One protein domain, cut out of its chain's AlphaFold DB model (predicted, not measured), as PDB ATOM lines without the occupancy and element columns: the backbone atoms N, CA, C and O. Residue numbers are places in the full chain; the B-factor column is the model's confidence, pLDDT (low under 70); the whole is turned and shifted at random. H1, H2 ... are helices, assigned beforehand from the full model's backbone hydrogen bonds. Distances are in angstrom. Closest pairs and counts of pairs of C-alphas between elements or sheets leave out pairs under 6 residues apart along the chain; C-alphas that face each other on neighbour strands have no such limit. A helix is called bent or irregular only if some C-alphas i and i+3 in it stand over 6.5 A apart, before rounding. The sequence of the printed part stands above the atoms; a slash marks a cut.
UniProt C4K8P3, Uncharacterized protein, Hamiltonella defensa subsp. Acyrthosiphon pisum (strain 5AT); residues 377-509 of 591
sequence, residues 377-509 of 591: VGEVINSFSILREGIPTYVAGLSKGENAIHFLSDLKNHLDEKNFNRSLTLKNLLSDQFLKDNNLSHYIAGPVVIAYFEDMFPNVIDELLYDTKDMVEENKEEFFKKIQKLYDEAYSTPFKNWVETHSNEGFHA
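Overview. This is residues 377 to 509 of the 591 residues of an uncharacterized protein of Hamiltonella defensa subsp. Acyrthosiphon pisum (strain 5AT) (UniProt C4K8P3). The longest helix, H6, is the core of a knot of helices: H2 crosses it, H3 packs along it the opposite way, and H4 packs on residues 445 to 449. At one end H7 and H8 fold back as a loose arm, with short H1 near H7. The printed part has 133 residues, nine named helices, H1 to H9 in chain order, and no named strand: all helix. It is compact, radius of gyration of the C-alphas 14.9 A, yet elongated, spanning 48 by 30 by 24 A.

Along the chain. H6, residues 442 to 456, runs 20.3 A from (211.807, 284.909, 266.079) and is only just irregular, C-alphas 444 and 447 being 6.53 A apart. H2 is residues 385 to 398, 19.8 A; H3, 404 to 414, 15.7 A; H8, 473 to 486, 20.3 A. H9, 489 to 501, 20.3 A, ends at (223.094, 266.335, 260.119) and is irregular, C-alphas 490 and 493 being 7.7 A apart. H1 is 378 to 381, H4 426 to 429, H5 432 to 437, H7 460 to 467.

Arrangement. H6, the hub, touches H2 about perpendicular at 75 degrees, closest C-alphas Gly 390 and Gly 446, 3.6 A. It touches H3 at a shallow tilt of 31 degrees, opposite ways, Phe 407 to Val 448, 5.6 A between closest C-alphas. H4 touches H9, closest C-alphas Leu 426 and Ser 492, 5.7 A. H4 and H5 only just touch, only at the corner, with 3 pairs of C-alphas within 8 A. H8 touches no helix but is near H7. Every O i to N i+4 pair is within hydrogen-bond range in H3, H5, H7 and H8; H2 has 9 of 10, H6 9 of 11, H9 7 of 9, and H1 and H4 are too short for one.

Size, cuts and confidence. The C-alphas of Val 472 and Ala 509, the two farthest apart, are 48.2 A apart. The printed part has no cut; the link H3 to H4, 11 residues, is long. Mean pLDDT of the printed part is 73.7, with 52 residues under 70, among them 463 to 480 and 482 to 493.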
ATOM      1  N   VAL A 377     218.882 288.369 284.098       66.31
ATOM      2  CA  VAL A 377     219.484 288.111 282.784       66.31
ATOM      3  C   VAL A 377     218.636 288.689 281.646       66.31
ATOM      4  O   VAL A 377     219.155 289.078 280.596       66.31
ATOM      5  N   GLY A 378     217.322 288.797 281.874       64.19
ATOM      6  CA  GLY A 378     216.358 289.273 280.886       64.19
ATOM      7  C   GLY A 378     216.749 290.605 280.245       64.19
ATOM      8  O   GLY A 378     216.649 290.738 279.037       64.19
ATOM      9  N   GLU A 379     217.296 291.571 280.987       63.78
ATOM     10  CA  GLU A 379     217.670 292.882 280.420       63.78
ATOM     11  C   GLU A 379     218.719 292.810 279.307       63.78
ATOM     12  O   GLU A 379     218.647 293.570 278.341       63.78
ATOM     13  N   VAL A 380     219.685 291.903 279.427       63.31
ATOM     14  CA  VAL A 380     220.749 291.764 278.431       63.31
ATOM     15  C   VAL A 380     220.250 290.954 277.240       63.31
ATOM     16  O   VAL A 380     220.439 291.358 276.095       63.31
ATOM     17  N   ILE A 381     219.525 289.864 277.498       70.81
ATOM     18  CA  ILE A 381     218.981 289.006 276.439       70.81
ATOM     19  C   ILE A 381     217.872 289.701 275.647       70.81
ATOM     20  O   ILE A 381     217.802 289.543 274.431       70.81
ATOM     21  N   ASN A 382     217.070 290.553 276.287       67.75
ATOM     22  CA  ASN A 382     216.008 291.326 275.636       67.75
ATOM     23  C   ASN A 382     216.532 292.289 274.562       67.75
ATOM     24  O   ASN A 382     215.752 292.745 273.729       67.75
ATOM     25  N   SER A 383     217.837 292.578 274.565       69.06
ATOM     26  CA  SER A 383     218.494 293.394 273.539       69.06
ATOM     27  C   SER A 383     218.770 292.614 272.242       69.06
ATOM     28  O   SER A 383     219.112 293.223 271.232       69.06
ATOM     29  N   PHE A 384     218.595 291.287 272.249       75.44
ATOM     30  CA  PHE A 384     218.705 290.405 271.088       75.44
ATOM     31  C   PHE A 384     217.387 289.663 270.874       75.44
ATOM     32  O   PHE A 384     217.147 288.620 271.474       75.44
ATOM     33  N   SER A 385     216.538 290.188 269.993       80.38
ATOM     34  CA  SER A 385     215.216 289.641 269.628       80.38
ATOM     35  C   SER A 385     215.211 288.118 269.404       80.38
ATOM     36  O   SER A 385     214.341 287.414 269.918       80.38
ATOM     37  N   ILE A 386     216.220 287.600 268.694       84.56
ATOM     38  CA  ILE A 386     216.361 286.171 268.388       84.56
ATOM     39  C   ILE A 386     216.618 285.313 269.631       84.56
ATOM     40  O   ILE A 386     216.087 284.212 269.718       84.56
ATOM     41  N   LEU A 387     217.379 285.816 270.609       84.69
ATOM     42  CA  LEU A 387     217.630 285.121 271.874       84.69
ATOM     43  C   LEU A 387     216.448 285.295 272.828       84.69
ATOM     44  O   LEU A 387     216.025 284.328 273.459       84.69
ATOM     45  N   ARG A 388     215.894 286.513 272.878       84.62
ATOM     46  CA  ARG A 388     214.727 286.879 273.681       84.62
ATOM     47  C   ARG A 388     213.564 285.934 273.433       84.62
ATOM     48  O   ARG A 388     213.025 285.416 274.395       84.62
ATOM     49  N   GLU A 389     213.191 285.695 272.179       88.12
ATOM     50  CA  GLU A 389     212.074 284.789 271.869       88.12
ATOM     51  C   GLU A 389     212.538 283.352 271.578       88.12
ATOM     52  O   GLU A 389     211.766 282.399 271.731       88.12
ATOM     53  N   GLY A 390     213.809 283.163 271.209       91.38
ATOM     54  CA  GLY A 390     214.391 281.857 270.911       91.38
ATOM     55  C   GLY A 390     214.580 280.976 272.139       91.38
ATOM     56  O   GLY A 390     214.147 279.828 272.103       91.38
ATOM     57  N   ILE A 391     215.158 281.495 273.229       90.88
ATOM     58  CA  ILE A 391     215.401 280.718 274.461       90.88
ATOM     59  C   ILE A 391     214.080 280.214 275.070       90.88
ATOM     60  O   ILE A 391     213.945 279.002 275.269       90.88
ATOM     61  N   PRO A 392     213.060 281.067 275.299       91.88
ATOM     62  CA  PRO A 392     211.761 280.614 275.788       91.88
ATOM     63  C   PRO A 392     211.088 279.591 274.877       91.88
ATOM     64  O   PRO A 392     210.515 278.614 275.359       91.88
ATOM     65  N   THR A 393     211.171 279.774 273.555       93.06
ATOM     66  CA  THR A 393     210.559 278.838 272.602       93.06
ATOM     67  C   THR A 393     211.288 277.499 272.555       93.06
ATOM     68  O   THR A 393     210.630 276.460 272.522       93.06
ATOM     69  N   TYR A 394     212.620 277.519 272.601       94.06
ATOM     70  CA  TYR A 394     213.470 276.334 272.659       94.06
ATOM     71  C   TYR A 394     213.163 275.499 273.905       94.06
ATOM     72  O   TYR A 394     212.808 274.328 273.787       94.06
ATOM     73  N   VAL A 395     213.184 276.116 275.090       93.75
ATOM     74  CA  VAL A 395     212.899 275.428 276.362       93.75
ATOM     75  C   VAL A 395     211.460 274.911 276.408       93.75
ATOM     76  O   VAL A 395     211.220 273.770 276.809       93.75
ATOM     77  N   ALA A 396     210.486 275.709 275.958       91.56
ATOM     78  CA  ALA A 396     209.096 275.266 275.879       91.56
ATOM     79  C   ALA A 396     208.936 274.045 274.955       91.56
ATOM     80  O   ALA A 396     208.199 273.123 275.309       91.56
ATOM     81  N   GLY A 397     209.644 274.012 273.822       90.38
ATOM     82  CA  GLY A 397     209.672 272.872 272.903       90.38
ATOM     83  C   GLY A 397     210.334 271.634 273.511       90.38
ATOM     84  O   GLY A 397     209.714 270.569 273.558       90.38
ATOM     85  N   LEU A 398     211.551 271.773 274.049       91.12
ATOM     86  CA  LEU A 398     212.279 270.678 274.702       91.12
ATOM     87  C   LEU A 398     211.464 270.036 275.829       91.12
ATOM     88  O   LEU A 398     211.379 268.817 275.931       91.12
ATOM     89  N   SER A 399     210.783 270.851 276.636       85.69
ATOM     90  CA  SER A 399     209.977 270.371 277.765       85.69
ATOM     91  C   SER A 399     208.707 269.602 277.347       85.69
ATOM     92  O   SER A 399     207.981 269.086 278.203       85.69
ATOM     93  N   LYS A 400     208.436 269.536 276.035       83.12
ATOM     94  CA  LYS A 400     207.409 268.717 275.376       83.12
ATOM     95  C   LYS A 400     208.014 267.536 274.587       83.12
ATOM     96  O   LYS A 400     207.275 266.773 273.972       83.12
ATOM     97  N   GLY A 401     209.339 267.386 274.593       84.88
ATOM     98  CA  GLY A 401     210.071 266.369 273.836       84.88
ATOM     99  C   GLY A 401     210.428 266.766 272.400       84.88
ATOM    100  O   GLY A 401     210.806 265.894 271.618       84.88
ATOM    101  N   GLU A 402     210.306 268.047 272.024       89.88
ATOM    102  CA  GLU A 402     210.857 268.537 270.751       89.88
ATOM    103  C   GLU A 402     212.400 268.523 270.816       89.88
ATOM    104  O   GLU A 402     212.996 268.490 271.888       89.88
ATOM    105  N   ASN A 403     213.062 268.518 269.661       88.81
ATOM    106  CA  ASN A 403     214.524 268.532 269.546       88.81
ATOM    107  C   ASN A 403     214.939 269.287 268.269       88.81
ATOM    108  O   ASN A 403     214.077 269.791 267.545       88.81
ATOM    109  N   ALA A 404     216.239 269.331 267.960       87.75
ATOM    110  CA  ALA A 404     216.770 270.023 266.782       87.75
ATOM    111  C   ALA A 404     216.042 269.665 265.467       87.75
ATOM    112  O   ALA A 404     215.723 270.561 264.687       87.75
ATOM    113  N   ILE A 405     215.693 268.387 265.261       87.12
ATOM    114  CA  ILE A 405     214.968 267.919 264.066       87.12
ATOM    115  C   ILE A 405     213.581 268.567 263.981       87.12
ATOM    116  O   ILE A 405     213.166 269.017 262.912       87.12
ATOM    117  N   HIS A 406     212.865 268.645 265.105       90.00
ATOM    118  CA  HIS A 406     211.544 269.274 265.160       90.00
ATOM    119  C   HIS A 406     211.632 270.773 264.853       90.00
ATOM    120  O   HIS A 406     210.877 271.268 264.018       90.00
ATOM    121  N   PHE A 407     212.592 271.481 265.455       90.38
ATOM    122  CA  PHE A 407     212.780 272.916 265.221       90.38
ATOM    123  C   PHE A 407     213.152 273.218 263.764       90.38
ATOM    124  O   PHE A 407     212.613 274.147 263.164       90.38
ATOM    125  N   LEU A 408     214.024 272.404 263.161       86.44
ATOM    126  CA  LEU A 408     214.390 272.528 261.749       86.44
ATOM    127  C   LEU A 408     213.223 272.207 260.812       86.44
ATOM    128  O   LEU A 408     213.055 272.873 259.789       86.44
ATOM    129  N   SER A 409     212.395 271.221 261.161       84.12
ATOM    130  CA  SER A 409     211.173 270.914 260.417       84.12
ATOM    131  C   SER A 409     210.184 272.082 260.457       84.12
ATOM    132  O   SER A 409     209.630 272.449 259.418       84.12
ATOM    133  N   ASP A 410     209.982 272.698 261.624       84.94
ATOM    134  CA  ASP A 410     209.127 273.879 261.771       84.94
ATOM    135  C   ASP A 410     209.664 275.061 260.961       84.94
ATOM    136  O   ASP A 410     208.898 275.699 260.234       84.94
ATOM    137  N   LEU A 411     210.977 275.312 261.012       86.31
ATOM    138  CA  LEU A 411     211.626 276.334 260.194       86.31
ATOM    139  C   LEU A 411     211.385 276.080 258.701       86.31
ATOM    140  O   LEU A 411     210.896 276.969 258.011       86.31
ATOM    141  N   LYS A 412     211.629 274.859 258.209       79.88
ATOM    142  CA  LYS A 412     211.391 274.486 256.804       79.88
ATOM    143  C   LYS A 412     209.956 274.731 256.358       79.88
ATOM    144  O   LYS A 412     209.749 275.266 255.277       79.88
ATOM    145  N   ASN A 413     208.974 274.371 257.178       79.19
ATOM    146  CA  ASN A 413     207.562 274.535 256.826       79.19
ATOM    147  C   ASN A 413     207.143 276.009 256.663       79.19
ATOM    148  O   ASN A 413     206.152 276.286 255.990       79.19
ATOM    149  N   HIS A 414     207.879 276.943 257.271       78.88
ATOM    150  CA  HIS A 414     207.629 278.383 257.159       78.88
ATOM    151  C   HIS A 414     208.484 279.063 256.082       78.88
ATOM    152  O   HIS A 414     208.223 280.209 255.720       78.88
ATOM    153  N   LEU A 415     209.483 278.362 255.549       76.44
ATOM    154  CA  LEU A 415     210.303 278.821 254.440       76.44
ATOM    155  C   LEU A 415     209.565 278.530 253.123       76.44
ATOM    156  O   LEU A 415     209.585 277.413 252.617       76.44
ATOM    157  N   ASP A 416     208.886 279.535 252.562       62.31
ATOM    158  CA  ASP A 416     208.241 279.425 251.246       62.31
ATOM    159  C   ASP A 416     209.296 279.211 250.143       62.31
ATOM    160  O   ASP A 416     210.135 280.083 249.893       62.31
ATOM    161  N   GLU A 417     209.231 278.070 249.444       55.12
ATOM    162  CA  GLU A 417     210.149 277.689 248.358       55.12
ATOM    163  C   GLU A 417     210.259 278.739 247.238       55.12
ATOM    164  O   GLU A 417     211.254 278.759 246.511       55.12
ATOM    165  N   LYS A 418     209.255 279.614 247.073       51.12
ATOM    166  CA  LYS A 418     209.234 280.642 246.017       51.12
ATOM    167  C   LYS A 418     209.861 281.975 246.416       51.12
ATOM    168  O   LYS A 418     210.294 282.707 245.529       51.12
ATOM    169  N   ASN A 419     209.888 282.292 247.709       49.62
ATOM    170  CA  ASN A 419     210.287 283.607 248.222       49.62
ATOM    171  C   ASN A 419     211.593 283.572 249.017       49.62
ATOM    172  O   ASN A 419     212.200 284.618 249.243       49.62
ATOM    173  N   PHE A 420     212.061 282.383 249.396       55.62
ATOM    174  CA  PHE A 420     213.327 282.255 250.087       55.62
ATOM    175  C   PHE A 420     214.507 282.456 249.128       55.62
ATOM    176  O   PHE A 420     214.782 281.638 248.244       55.62
ATOM    177  N   ASN A 421     215.236 283.553 249.312       51.28
ATOM    178  CA  ASN A 421     216.528 283.732 248.662       51.28
ATOM    179  C   ASN A 421     217.476 282.650 249.213       51.28
ATOM    180  O   ASN A 421     217.591 282.527 250.427       51.28
ATOM    181  N   ARG A 422     218.107 281.844 248.345       54.31
ATOM    182  CA  ARG A 422     218.766 280.536 248.623       54.31
ATOM    183  C   ARG A 422     219.937 280.511 249.634       54.31
ATOM    184  O   ARG A 422     220.794 279.636 249.563       54.31
ATOM    185  N   SER A 423     220.028 281.440 250.572       59.44
ATOM    186  CA  SER A 423     221.105 281.540 251.554       59.44
ATOM    187  C   SER A 423     220.577 281.373 252.981       59.44
ATOM    188  O   SER A 423     220.644 282.296 253.789       59.44
ATOM    189  N   LEU A 424     220.083 280.182 253.348       71.00
ATOM    190  CA  LEU A 424     219.878 279.873 254.768       71.00
ATOM    191  C   LEU A 424     221.251 279.787 255.438       71.00
ATOM    192  O   LEU A 424     221.995 278.828 255.258       71.00
ATOM    193  N   THR A 425     221.599 280.830 256.178       78.38
ATOM    194  CA  THR A 425     222.847 280.933 256.929       78.38
ATOM    195  C   THR A 425     222.527 281.400 258.337       78.38
ATOM    196  O   THR A 425     221.531 282.098 258.546       78.38
ATOM    197  N   LEU A 426     223.395 281.069 259.293       79.56
ATOM    198  CA  LEU A 426     223.284 281.573 260.659       79.56
ATOM    199  C   LEU A 426     223.178 283.107 260.676       79.56
ATOM    200  O   LEU A 426     222.270 283.652 261.291       79.56
ATOM    201  N   LYS A 427     224.024 283.796 259.897       78.38
ATOM    202  CA  LYS A 427     224.004 285.261 259.729       78.38
ATOM    203  C   LYS A 427     222.619 285.796 259.348       78.38
ATOM    204  O   LYS A 427     222.190 286.825 259.859       78.38
ATOM    205  N   ASN A 428     221.919 285.100 258.458       80.81
ATOM    206  CA  ASN A 428     220.589 285.503 258.019       80.81
ATOM    207  C   ASN A 428     219.523 285.244 259.092       80.81
ATOM    208  O   ASN A 428     218.692 286.114 259.326       80.81
ATOM    209  N   LEU A 429     219.573 284.113 259.804       83.19
ATOM    210  CA  LEU A 429     218.638 283.845 260.909       83.19
ATOM    211  C   LEU A 429     218.810 284.797 262.102       83.19
ATOM    212  O   LEU A 429     217.867 285.010 262.857       83.19
ATOM    213  N   LEU A 430     219.995 285.385 262.252       80.12
ATOM    214  CA  LEU A 430     220.302 286.387 263.271       80.12
ATOM    215  C   LEU A 430     219.909 287.818 262.867       80.12
ATOM    216  O   LEU A 430     219.957 288.724 263.698       80.12
ATOM    217  N   SER A 431     219.545 288.051 261.604       80.44
ATOM    218  CA  SER A 431     219.214 289.378 261.083       80.44
ATOM    219  C   SER A 431     217.711 289.637 261.150       80.44
ATOM    220  O   SER A 431     216.940 289.058 260.384       80.44
ATOM    221  N   ASP A 432     217.290 290.584 261.993       81.75
ATOM    222  CA  ASP A 432     215.889 291.030 262.074       81.75
ATOM    223  C   ASP A 432     215.327 291.446 260.709       81.75
ATOM    224  O   ASP A 432     214.171 291.165 260.390       81.75
ATOM    225  N   GLN A 433     216.157 292.094 259.887       83.44
ATOM    226  CA  GLN A 433     215.771 292.519 258.548       83.44
ATOM    227  C   GLN A 433     215.511 291.313 257.640       83.44
ATOM    228  O   GLN A 433     214.490 291.275 256.962       83.44
ATOM    229  N   PHE A 434     216.378 290.297 257.676       82.69
ATOM    230  CA  PHE A 434     216.181 289.076 256.895       82.69
ATOM    231  C   PHE A 434     214.921 288.321 257.327       82.69
ATOM    232  O   PHE A 434     214.146 287.886 256.475       82.69
ATOM    233  N   LEU A 435     214.699 288.182 258.639       84.81
ATOM    234  CA  LEU A 435     213.505 287.532 259.176       84.81
ATOM    235  C   LEU A 435     212.237 288.251 258.705       84.81
ATOM    236  O   LEU A 435     211.323 287.617 258.179       84.81
ATOM    237  N   LYS A 436     212.227 289.585 258.791       83.62
ATOM    238  CA  LYS A 436     211.127 290.420 258.303       83.62
ATOM    239  C   LYS A 436     210.896 290.266 256.799       83.62
ATOM    240  O   LYS A 436     209.753 290.080 256.387       83.62
ATOM    241  N   ASP A 437     211.956 290.310 255.995       82.69
ATOM    242  CA  ASP A 437     211.875 290.210 254.530       82.69
ATOM    243  C   ASP A 437     211.362 288.842 254.059       82.69
ATOM    244  O   ASP A 437     210.750 288.745 252.998       82.69
ATOM    245  N   ASN A 438     211.560 287.795 254.865       77.62
ATOM    246  CA  ASN A 438     211.116 286.430 254.572       77.62
ATOM    247  C   ASN A 438     209.871 286.008 255.374       77.62
ATOM    248  O   ASN A 438     209.507 284.835 255.347       77.62
ATOM    249  N   ASN A 439     209.214 286.936 256.084       79.25
ATOM    250  CA  ASN A 439     208.054 286.653 256.938       79.25
ATOM    251  C   ASN A 439     208.298 285.517 257.960       79.25
ATOM    252  O   ASN A 439     207.399 284.742 258.293       79.25
ATOM    253  N   LEU A 440     209.531 285.413 258.457       83.25
ATOM    254  CA  LEU A 440     209.926 284.497 259.520       83.25
ATOM    255  C   LEU A 440     209.849 285.225 260.859       83.25
ATOM    256  O   LEU A 440     210.307 286.359 260.989       83.25
ATOM    257  N   SER A 441     209.289 284.572 261.874       85.12
ATOM    258  CA  SER A 441     209.261 285.118 263.230       85.12
ATOM    259  C   SER A 441     210.423 284.587 264.067       85.12
ATOM    260  O   SER A 441     210.934 283.486 263.836       85.12
ATOM    261  N   HIS A 442     210.803 285.341 265.101       87.06
ATOM    262  CA  HIS A 442     211.807 284.909 266.079       87.06
ATOM    263  C   HIS A 442     211.407 283.617 266.804       87.06
ATOM    264  O   HIS A 442     212.276 282.829 267.151       87.06
ATOM    265  N   TYR A 443     210.108 283.339 266.943       86.38
ATOM    266  CA  TYR A 443     209.590 282.084 267.503       86.38
ATOM    267  C   TYR A 443     209.879 280.856 266.621       86.38
ATOM    268  O   TYR A 443     209.859 279.733 267.114       86.38
ATOM    269  N   ILE A 444     210.136 281.049 265.323       87.75
ATOM    270  CA  ILE A 444     210.454 279.967 264.379       87.75
ATOM    271  C   ILE A 444     211.969 279.848 264.175       87.75
ATOM    272  O   ILE A 444     212.521 278.755 264.261       87.75
ATOM    273  N   ALA A 445     212.659 280.968 263.944       88.88
ATOM    274  CA  ALA A 445     214.107 280.970 263.720       88.88
ATOM    275  C   ALA A 445     214.918 280.784 265.015       88.88
ATOM    276  O   ALA A 445     215.940 280.100 265.020       88.88
ATOM    277  N   GLY A 446     214.453 281.366 266.121       91.44
ATOM    278  CA  GLY A 446     215.128 281.371 267.417       91.44
ATOM    279  C   GLY A 446     215.475 279.984 267.955       91.44
ATOM    280  O   GLY A 446     216.654 279.749 268.210       91.44
ATOM    281  N   PRO A 447     214.531 279.029 268.094       92.06
ATOM    282  CA  PRO A 447     214.855 277.710 268.640       92.06
ATOM    283  C   PRO A 447     215.879 276.930 267.802       92.06
ATOM    284  O   PRO A 447     216.638 276.148 268.366       92.06
ATOM    285  N   VAL A 448     215.961 277.168 266.486       90.88
ATOM    286  CA  VAL A 448     217.003 276.582 265.622       90.88
ATOM    287  C   VAL A 448     218.376 277.174 265.935       90.88
ATOM    288  O   VAL A 448     219.351 276.437 266.046       90.88
ATOM    289  N   VAL A 449     218.451 278.497 266.102       88.56
ATOM    290  CA  VAL A 449     219.694 279.188 266.476       88.56
ATOM    291  C   VAL A 449     220.178 278.728 267.853       88.56
ATOM    292  O   VAL A 449     221.359 278.424 268.001       88.56
ATOM    293  N   ILE A 450     219.278 278.621 268.838       89.06
ATOM    294  CA  ILE A 450     219.624 278.133 270.183       89.06
ATOM    295  C   ILE A 450     220.094 276.676 270.130       89.06
ATOM    296  O   ILE A 450     221.154 276.378 270.667       89.06
ATOM    297  N   ALA A 451     219.379 275.789 269.428       89.94
ATOM    298  CA  ALA A 451     219.783 274.389 269.282       89.94
ATOM    299  C   ALA A 451     221.185 274.244 268.668       89.94
ATOM    300  O   ALA A 451     222.002 273.473 269.162       89.94
ATOM    301  N   TYR A 452     221.480 275.022 267.624       86.94
ATOM    302  CA  TYR A 452     222.805 275.038 267.010       86.94
ATOM    303  C   TYR A 452     223.894 275.501 267.986       86.94
ATOM    304  O   TYR A 452     224.975 274.911 268.020       86.94
ATOM    305  N   PHE A 453     223.633 276.554 268.767       83.44
ATOM    306  CA  PHE A 453     224.598 277.035 269.754       83.44
ATOM    307  C   PHE A 453     224.859 276.008 270.852       83.44
ATOM    308  O   PHE A 453     226.024 275.773 271.157       83.44
ATOM    309  N   GLU A 454     223.825 275.346 271.363       84.06
ATOM    310  CA  GLU A 454     223.972 274.306 272.385       84.06
ATOM    311  C   GLU A 454     224.797 273.106 271.893       84.06
ATOM    312  O   GLU A 454     225.665 272.610 272.615       84.06
ATOM    313  N   ASP A 455     224.594 272.673 270.645       83.38
ATOM    314  CA  ASP A 455     225.310 271.523 270.081       83.38
ATOM    315  C   ASP A 455     226.767 271.845 269.708       83.38
ATOM    316  O   ASP A 455     227.668 271.027 269.917       83.38
ATOM    317  N   MET A 456     227.011 273.020 269.119       80.06
ATOM    318  CA  MET A 456     228.312 273.361 268.524       80.06
ATOM    319  C   MET A 456     229.214 274.181 269.443       80.06
ATOM    320  O   MET A 456     230.438 274.122 269.308       80.06
ATOM    321  N   PHE A 457     228.628 274.922 270.381       75.25
ATOM    322  CA  PHE A 457     229.339 275.736 271.363       75.25
ATOM    323  C   PHE A 457     228.786 275.442 272.759       75.25
ATOM    324  O   PHE A 457     228.074 276.272 273.327       75.25
ATOM    325  N   PRO A 458     229.111 274.268 273.332       65.81
ATOM    326  CA  PRO A 458     228.600 273.889 274.639       65.81
ATOM    327  C   PRO A 458     228.879 274.986 275.664       65.81
ATOM    328  O   PRO A 458     230.016 275.454 275.780       65.81
ATOM    329  N   ASN A 459     227.851 275.355 276.420       68.25
ATOM    330  CA  ASN A 459     227.868 276.418 277.420       68.25
ATOM    331  C   ASN A 459     227.942 277.857 276.870       68.25
ATOM    332  O   ASN A 459     228.120 278.777 277.662       68.25
ATOM    333  N   VAL A 460     227.799 278.115 275.561       72.69
ATOM    334  CA  VAL A 460     227.705 279.511 275.090       72.69
ATOM    335  C   VAL A 460     226.490 280.183 275.711       72.69
ATOM    336  O   VAL A 460     226.643 281.249 276.291       72.69
ATOM    337  N   ILE A 461     225.301 279.574 275.656       75.00
ATOM    338  CA  ILE A 461     224.109 280.184 276.258       75.00
ATOM    339  C   ILE A 461     224.256 280.263 277.776       75.00
ATOM    340  O   ILE A 461     223.926 281.287 278.364       75.00
ATOM    341  N   ASP A 462     224.835 279.248 278.402       72.25
ATOM    342  CA  ASP A 462     225.188 279.236 279.820       72.25
ATOM    343  C   ASP A 462     226.029 280.451 280.210       72.25
ATOM    344  O   ASP A 462     225.620 281.225 281.073       72.25
ATOM    345  N   GLU A 463     227.176 280.661 279.558       68.12
ATOM    346  CA  GLU A 463     228.056 281.813 279.782       68.12
ATOM    347  C   GLU A 463     227.290 283.129 279.612       68.12
ATOM    348  O   GLU A 463     227.458 284.052 280.413       68.12
ATOM    349  N   LEU A 464     226.368 283.195 278.644       68.75
ATOM    350  CA  LEU A 464     225.501 284.360 278.476       68.75
ATOM    351  C   LEU A 464     224.547 284.582 279.639       68.75
ATOM    352  O   LEU A 464     224.298 285.722 280.041       68.75
ATOM    353  N   LEU A 465     223.998 283.506 280.183       69.50
ATOM    354  CA  LEU A 465     223.116 283.577 281.332       69.50
ATOM    355  C   LEU A 465     223.903 283.904 282.619       69.50
ATOM    356  O   LEU A 465     223.376 284.614 283.474       69.50
ATOM    357  N   TYR A 466     225.154 283.450 282.762       65.50
ATOM    358  CA  TYR A 466     225.969 283.631 283.973       65.50
ATOM    359  C   TYR A 466     226.663 284.993 284.078       65.50
ATOM    360  O   TYR A 466     226.589 285.627 285.133       65.50
ATOM    361  N   ASP A 467     227.312 285.464 283.008       58.03
ATOM    362  CA  ASP A 467     228.169 286.658 283.056       58.03
ATOM    363  C   ASP A 467     227.378 287.946 283.341       58.03
ATOM    364  O   ASP A 467     227.920 288.930 283.834       58.03
ATOM    365  N   THR A 468     226.071 287.959 283.083       54.56
ATOM    366  CA  THR A 468     225.252 289.182 283.054       54.56
ATOM    367  C   THR A 468     224.873 289.756 284.422       54.56
ATOM    368  O   THR A 468     224.496 290.930 284.499       54.56
ATOM    369  N   LYS A 469     224.985 288.988 285.514       48.78
ATOM    370  CA  LYS A 469     224.454 289.398 286.828       48.78
ATOM    371  C   LYS A 469     225.392 290.284 287.662       48.78
ATOM    372  O   LYS A 469     224.900 291.133 288.408       48.78
ATOM    373  N   ASP A 470     226.706 290.150 287.487       50.75
ATOM    374  CA  ASP A 470     227.727 290.996 288.136       50.75
ATOM    375  C   ASP A 470     228.332 292.035 287.168       50.75
ATOM    376  O   ASP A 470     229.325 292.704 287.467       50.75
ATOM    377  N   MET A 471     227.717 292.205 285.993       52.94
ATOM    378  CA  MET A 471     228.198 293.118 284.963       52.94
ATOM    379  C   MET A 471     227.886 294.585 285.269       52.94
ATOM    380  O   MET A 471     226.748 295.053 285.168       52.94
ATOM    381  N   VAL A 472     228.950 295.332 285.566       52.81
ATOM    382  CA  VAL A 472     228.984 296.799 285.468       52.81
ATOM    383  C   VAL A 472     228.788 297.215 283.999       52.81
ATOM    384  O   VAL A 472     229.062 296.436 283.089       52.81
ATOM    385  N   GLU A 473     228.305 298.433 283.753       56.12
ATOM    386  CA  GLU A 473     227.904 298.935 282.423       56.12
ATOM    387  C   GLU A 473     228.997 298.777 281.340       56.12
ATOM    388  O   GLU A 473     228.687 298.403 280.211       56.12
ATOM    389  N   GLU A 474     230.276 298.926 281.706       53.72
ATOM    390  CA  GLU A 474     231.438 298.703 280.825       53.72
ATOM    391  C   GLU A 474     231.594 297.231 280.390       53.72
ATOM    392  O   GLU A 474     231.848 296.948 279.218       53.72
ATOM    393  N   ASN A 475     231.346 296.275 281.294       57.16
ATOM    394  CA  ASN A 475     231.412 294.844 280.982       57.16
ATOM    395  C   ASN A 475     230.213 294.391 280.130       57.16
ATOM    396  O   ASN A 475     230.345 293.456 279.338       57.16
ATOM    397  N   LYS A 476     229.058 295.069 280.236       58.88
ATOM    398  CA  LYS A 476     227.905 294.807 279.356       58.88
ATOM    399  C   LYS A 476     228.247 295.098 277.900       58.88
ATOM    400  O   LYS A 476     227.889 294.312 277.034       58.88
ATOM    401  N   GLU A 477     228.952 296.192 277.610       63.44
ATOM    402  CA  GLU A 477     229.351 296.528 276.236       63.44
ATOM    403  C   GLU A 477     230.338 295.500 275.657       63.44
ATOM    404  O   GLU A 477     230.224 295.102 274.497       63.44
ATOM    405  N   GLU A 478     231.285 295.022 276.465       63.00
ATOM    406  CA  GLU A 478     232.207 293.956 276.061       63.00
ATOM    407  C   GLU A 478     231.478 292.630 275.805       63.00
ATOM    408  O   GLU A 478     231.757 291.941 274.823       63.00
ATOM    409  N   PHE A 479     230.483 292.310 276.626       60.03
ATOM    410  CA  PHE A 479     229.595 291.169 276.432       60.03
ATOM    411  C   PHE A 479     228.743 291.294 275.167       60.03
ATOM    412  O   PHE A 479     228.685 290.359 274.367       60.03
ATOM    413  N   PHE A 480     228.162 292.471 274.918       63.38
ATOM    414  CA  PHE A 480     227.464 292.780 273.670       63.38
ATOM    415  C   PHE A 480     228.385 292.578 272.461       63.38
ATOM    416  O   PHE A 480     227.959 291.994 271.468       63.38
ATOM    417  N   LYS A 481     229.663 292.970 272.559       70.00
ATOM    418  CA  LYS A 481     230.675 292.725 271.518       70.00
ATOM    419  C   LYS A 481     231.038 291.246 271.374       70.00
ATOM    420  O   LYS A 481     231.223 290.796 270.249       70.00
ATOM    421  N   LYS A 482     231.145 290.473 272.464       67.12
ATOM    422  CA  LYS A 482     231.359 289.011 272.403       67.12
ATOM    423  C   LYS A 482     230.200 288.322 271.687       67.12
ATOM    424  O   LYS A 482     230.433 287.520 270.790       67.12
ATOM    425  N   ILE A 483     228.972 288.701 272.020       63.56
ATOM    426  CA  ILE A 483     227.777 288.190 271.357       63.56
ATOM    427  C   ILE A 483     227.713 288.603 269.891       63.56
ATOM    428  O   ILE A 483     227.479 287.761 269.032       63.56
ATOM    429  N   GLN A 484     228.017 289.862 269.577       66.56
ATOM    430  CA  GLN A 484     228.125 290.318 268.191       66.56
ATOM    431  C   GLN A 484     229.190 289.551 267.401       66.56
ATOM    432  O   GLN A 484     228.945 289.200 266.256       66.56
ATOM    433  N   LYS A 485     230.321 289.194 268.019       67.31
ATOM    434  CA  LYS A 485     231.342 288.348 267.383       67.31
ATOM    435  C   LYS A 485     230.862 286.921 267.113       67.31
ATOM    436  O   LYS A 485     231.304 286.322 266.137       67.31
ATOM    437  N   LEU A 486     229.967 286.367 267.937       60.06
ATOM    438  CA  LEU A 486     229.305 285.086 267.641       60.06
ATOM    439  C   LEU A 486     228.338 285.203 266.447       60.06
ATOM    440  O   LEU A 486     228.033 284.199 265.807       60.06
ATOM    441  N   TYR A 487     227.901 286.422 266.111       57.78
ATOM    442  CA  TYR A 487     227.073 286.725 264.941       57.78
ATOM    443  C   TYR A 487     227.866 287.024 263.657       57.78
ATOM    444  O   TYR A 487     227.265 287.113 262.582       57.78
ATOM    445  N   ASP A 488     229.195 287.150 263.736       57.62
ATOM    446  CA  ASP A 488     230.054 287.381 262.573       57.62
ATOM    447  C   ASP A 488     230.341 286.079 261.784       57.62
ATOM    448  O   ASP A 488     230.264 284.962 262.295       57.62
ATOM    449  N   GLU A 489     230.668 286.217 260.491       49.78
ATOM    450  CA  GLU A 489     230.635 285.175 259.435       49.78
ATOM    451  C   GLU A 489     231.444 283.881 259.667       49.78
ATOM    452  O   GLU A 489     231.232 282.900 258.940       49.78
ATOM    453  N   ALA A 490     232.320 283.836 260.676       49.25
ATOM    454  CA  ALA A 490     233.212 282.710 260.972       49.25
ATOM    455  C   ALA A 490     232.483 281.388 261.311       49.25
ATOM    456  O   ALA A 490     233.110 280.330 261.324       49.25
ATOM    457  N   TYR A 491     231.162 281.427 261.523       54.50
ATOM    458  CA  TYR A 491     230.339 280.284 261.938       54.50
ATOM    459  C   TYR A 491     229.300 279.823 260.900       54.50
ATOM    460  O   TYR A 491     228.452 278.980 261.193       54.50
ATOM    461  N   SER A 492     229.360 280.335 259.666       57.06
ATOM    462  CA  SER A 492     228.384 280.006 258.614       57.06
ATOM    463  C   SER A 492     228.544 278.597 258.014       57.06
ATOM    464  O   SER A 492     227.542 277.930 257.753       57.06
ATOM    465  N   THR A 493     229.776 278.104 257.828       61.72
ATOM    466  CA  THR A 493     230.038 276.745 257.308       61.72
ATOM    467  C   THR A 493     229.664 275.636 258.304       61.72
ATOM    468  O   THR A 493     228.987 274.695 257.890       61.72
ATOM    469  N   PRO A 494     230.011 275.726 259.606       73.38
ATOM    470  CA  PRO A 494     229.581 274.731 260.590       73.38
ATOM    471  C   PRO A 494     228.055 274.674 260.763       73.38
ATOM    472  O   PRO A 494     227.511 273.589 260.950       73.38
ATOM    473  N   PHE A 495     227.350 275.803 260.604       78.31
ATOM    474  CA  PHE A 495     225.885 275.840 260.630       78.31
ATOM    475  C   PHE A 495     225.247 275.015 259.509       78.31
ATOM    476  O   PHE A 495     224.346 274.224 259.772       78.31
ATOM    477  N   LYS A 496     225.735 275.141 258.267       77.12
ATOM    478  CA  LYS A 496     225.212 274.357 257.136       77.12
ATOM    479  C   LYS A 496     225.344 272.851 257.390       77.12
ATOM    480  O   LYS A 496     224.362 272.126 257.260       77.12
ATOM    481  N   ASN A 497     226.523 272.403 257.821       77.12
ATOM    482  CA  ASN A 497     226.778 270.991 258.122       77.12
ATOM    483  C   ASN A 497     225.910 270.482 259.286       77.12
ATOM    484  O   ASN A 497     225.428 269.348 259.267       77.12
ATOM    485  N   TRP A 498     225.687 271.322 260.301       85.44
ATOM    486  CA  TRP A 498     224.810 270.984 261.418       85.44
ATOM    487  C   TRP A 498     223.355 270.807 260.964       85.44
ATOM    488  O   TRP A 498     222.735 269.808 261.326       85.44
ATOM    489  N   VAL A 499     222.840 271.704 260.110       81.81
ATOM    490  CA  VAL A 499     221.501 271.574 259.504       81.81
ATOM    491  C   VAL A 499     221.391 270.279 258.697       81.81
ATOM    492  O   VAL A 499     220.398 269.567 258.820       81.81
ATOM    493  N   GLU A 500     222.411 269.937 257.905       74.44
ATOM    494  CA  GLU A 500     222.445 268.687 257.129       74.44
ATOM    495  C   GLU A 500     222.398 267.440 258.020       74.44
ATOM    496  O   GLU A 500     221.746 266.466 257.665       74.44
ATOM    497  N   THR A 501     223.038 267.478 259.190       75.88
ATOM    498  CA  THR A 501     223.094 266.335 260.119       75.88
ATOM    499  C   THR A 501     221.801 266.167 260.928       75.88
ATOM    500  O   THR A 501     221.433 265.049 261.282       75.88
ATOM    501  N   HIS A 502     221.095 267.265 261.215       79.31
ATOM    502  CA  HIS A 502     219.912 267.290 262.086       79.31
ATOM    503  C   HIS A 502     218.600 267.465 261.318       79.31
ATOM    504  O   HIS A 502     217.577 267.843 261.891       79.31
ATOM    505  N   SER A 503     218.604 267.187 260.017       71.56
ATOM    506  CA  SER A 503     217.409 267.227 259.186       71.56
ATOM    507  C   SER A 503     217.108 265.849 258.591       71.56
ATOM    508  O   SER A 503     218.006 265.089 258.249       71.56
ATOM    509  N   ASN A 504     215.823 265.490 258.502       59.72
ATOM    510  CA  ASN A 504     215.407 264.229 257.876       59.72
ATOM    511  C   ASN A 504     215.694 264.268 256.359       59.72
ATOM    512  O   ASN A 504     215.737 265.356 255.781       59.72
ATOM    513  N   GLU A 505     215.788 263.098 255.707       49.69
ATOM    514  CA  GLU A 505     216.229 262.866 254.306       49.69
ATOM    515  C   GLU A 505     215.663 263.826 253.221       49.69
ATOM    516  O   GLU A 505     216.217 263.933 252.130       49.69
ATOM    517  N   GLY A 506     214.599 264.587 253.498       48.62
ATOM    518  CA  GLY A 506     214.026 265.604 252.611       48.62
ATOM    519  C   GLY A 506     214.621 267.024 252.681       48.62
ATOM    520  O   GLY A 506     214.053 267.919 252.055       48.62
ATOM    521  N   PHE A 507     215.677 267.304 253.452       51.00
ATOM    522  CA  PHE A 507     216.312 268.643 253.522       51.00
ATOM    523  C   PHE A 507     217.507 268.802 252.567       51.00
ATOM    524  O   PHE A 507     217.824 269.913 252.141       51.00
ATOM    525  N   HIS A 508     218.127 267.687 252.169       49.75
ATOM    526  CA  HIS A 508     219.331 267.669 251.335       49.75
ATOM    527  C   HIS A 508     219.123 268.261 249.931       49.75
ATOM    528  O   HIS A 508     220.026 268.891 249.396       49.75
ATOM    529  N   ALA A 509     217.917 268.155 249.360       46.81
ATOM    530  CA  ALA A 509     217.604 268.708 248.036       46.81
ATOM    531  C   ALA A 509     217.502 270.252 248.001       46.81
ATOM    532  O   ALA A 509     217.423 270.837 246.924       46.81
TER     533      ALA A 509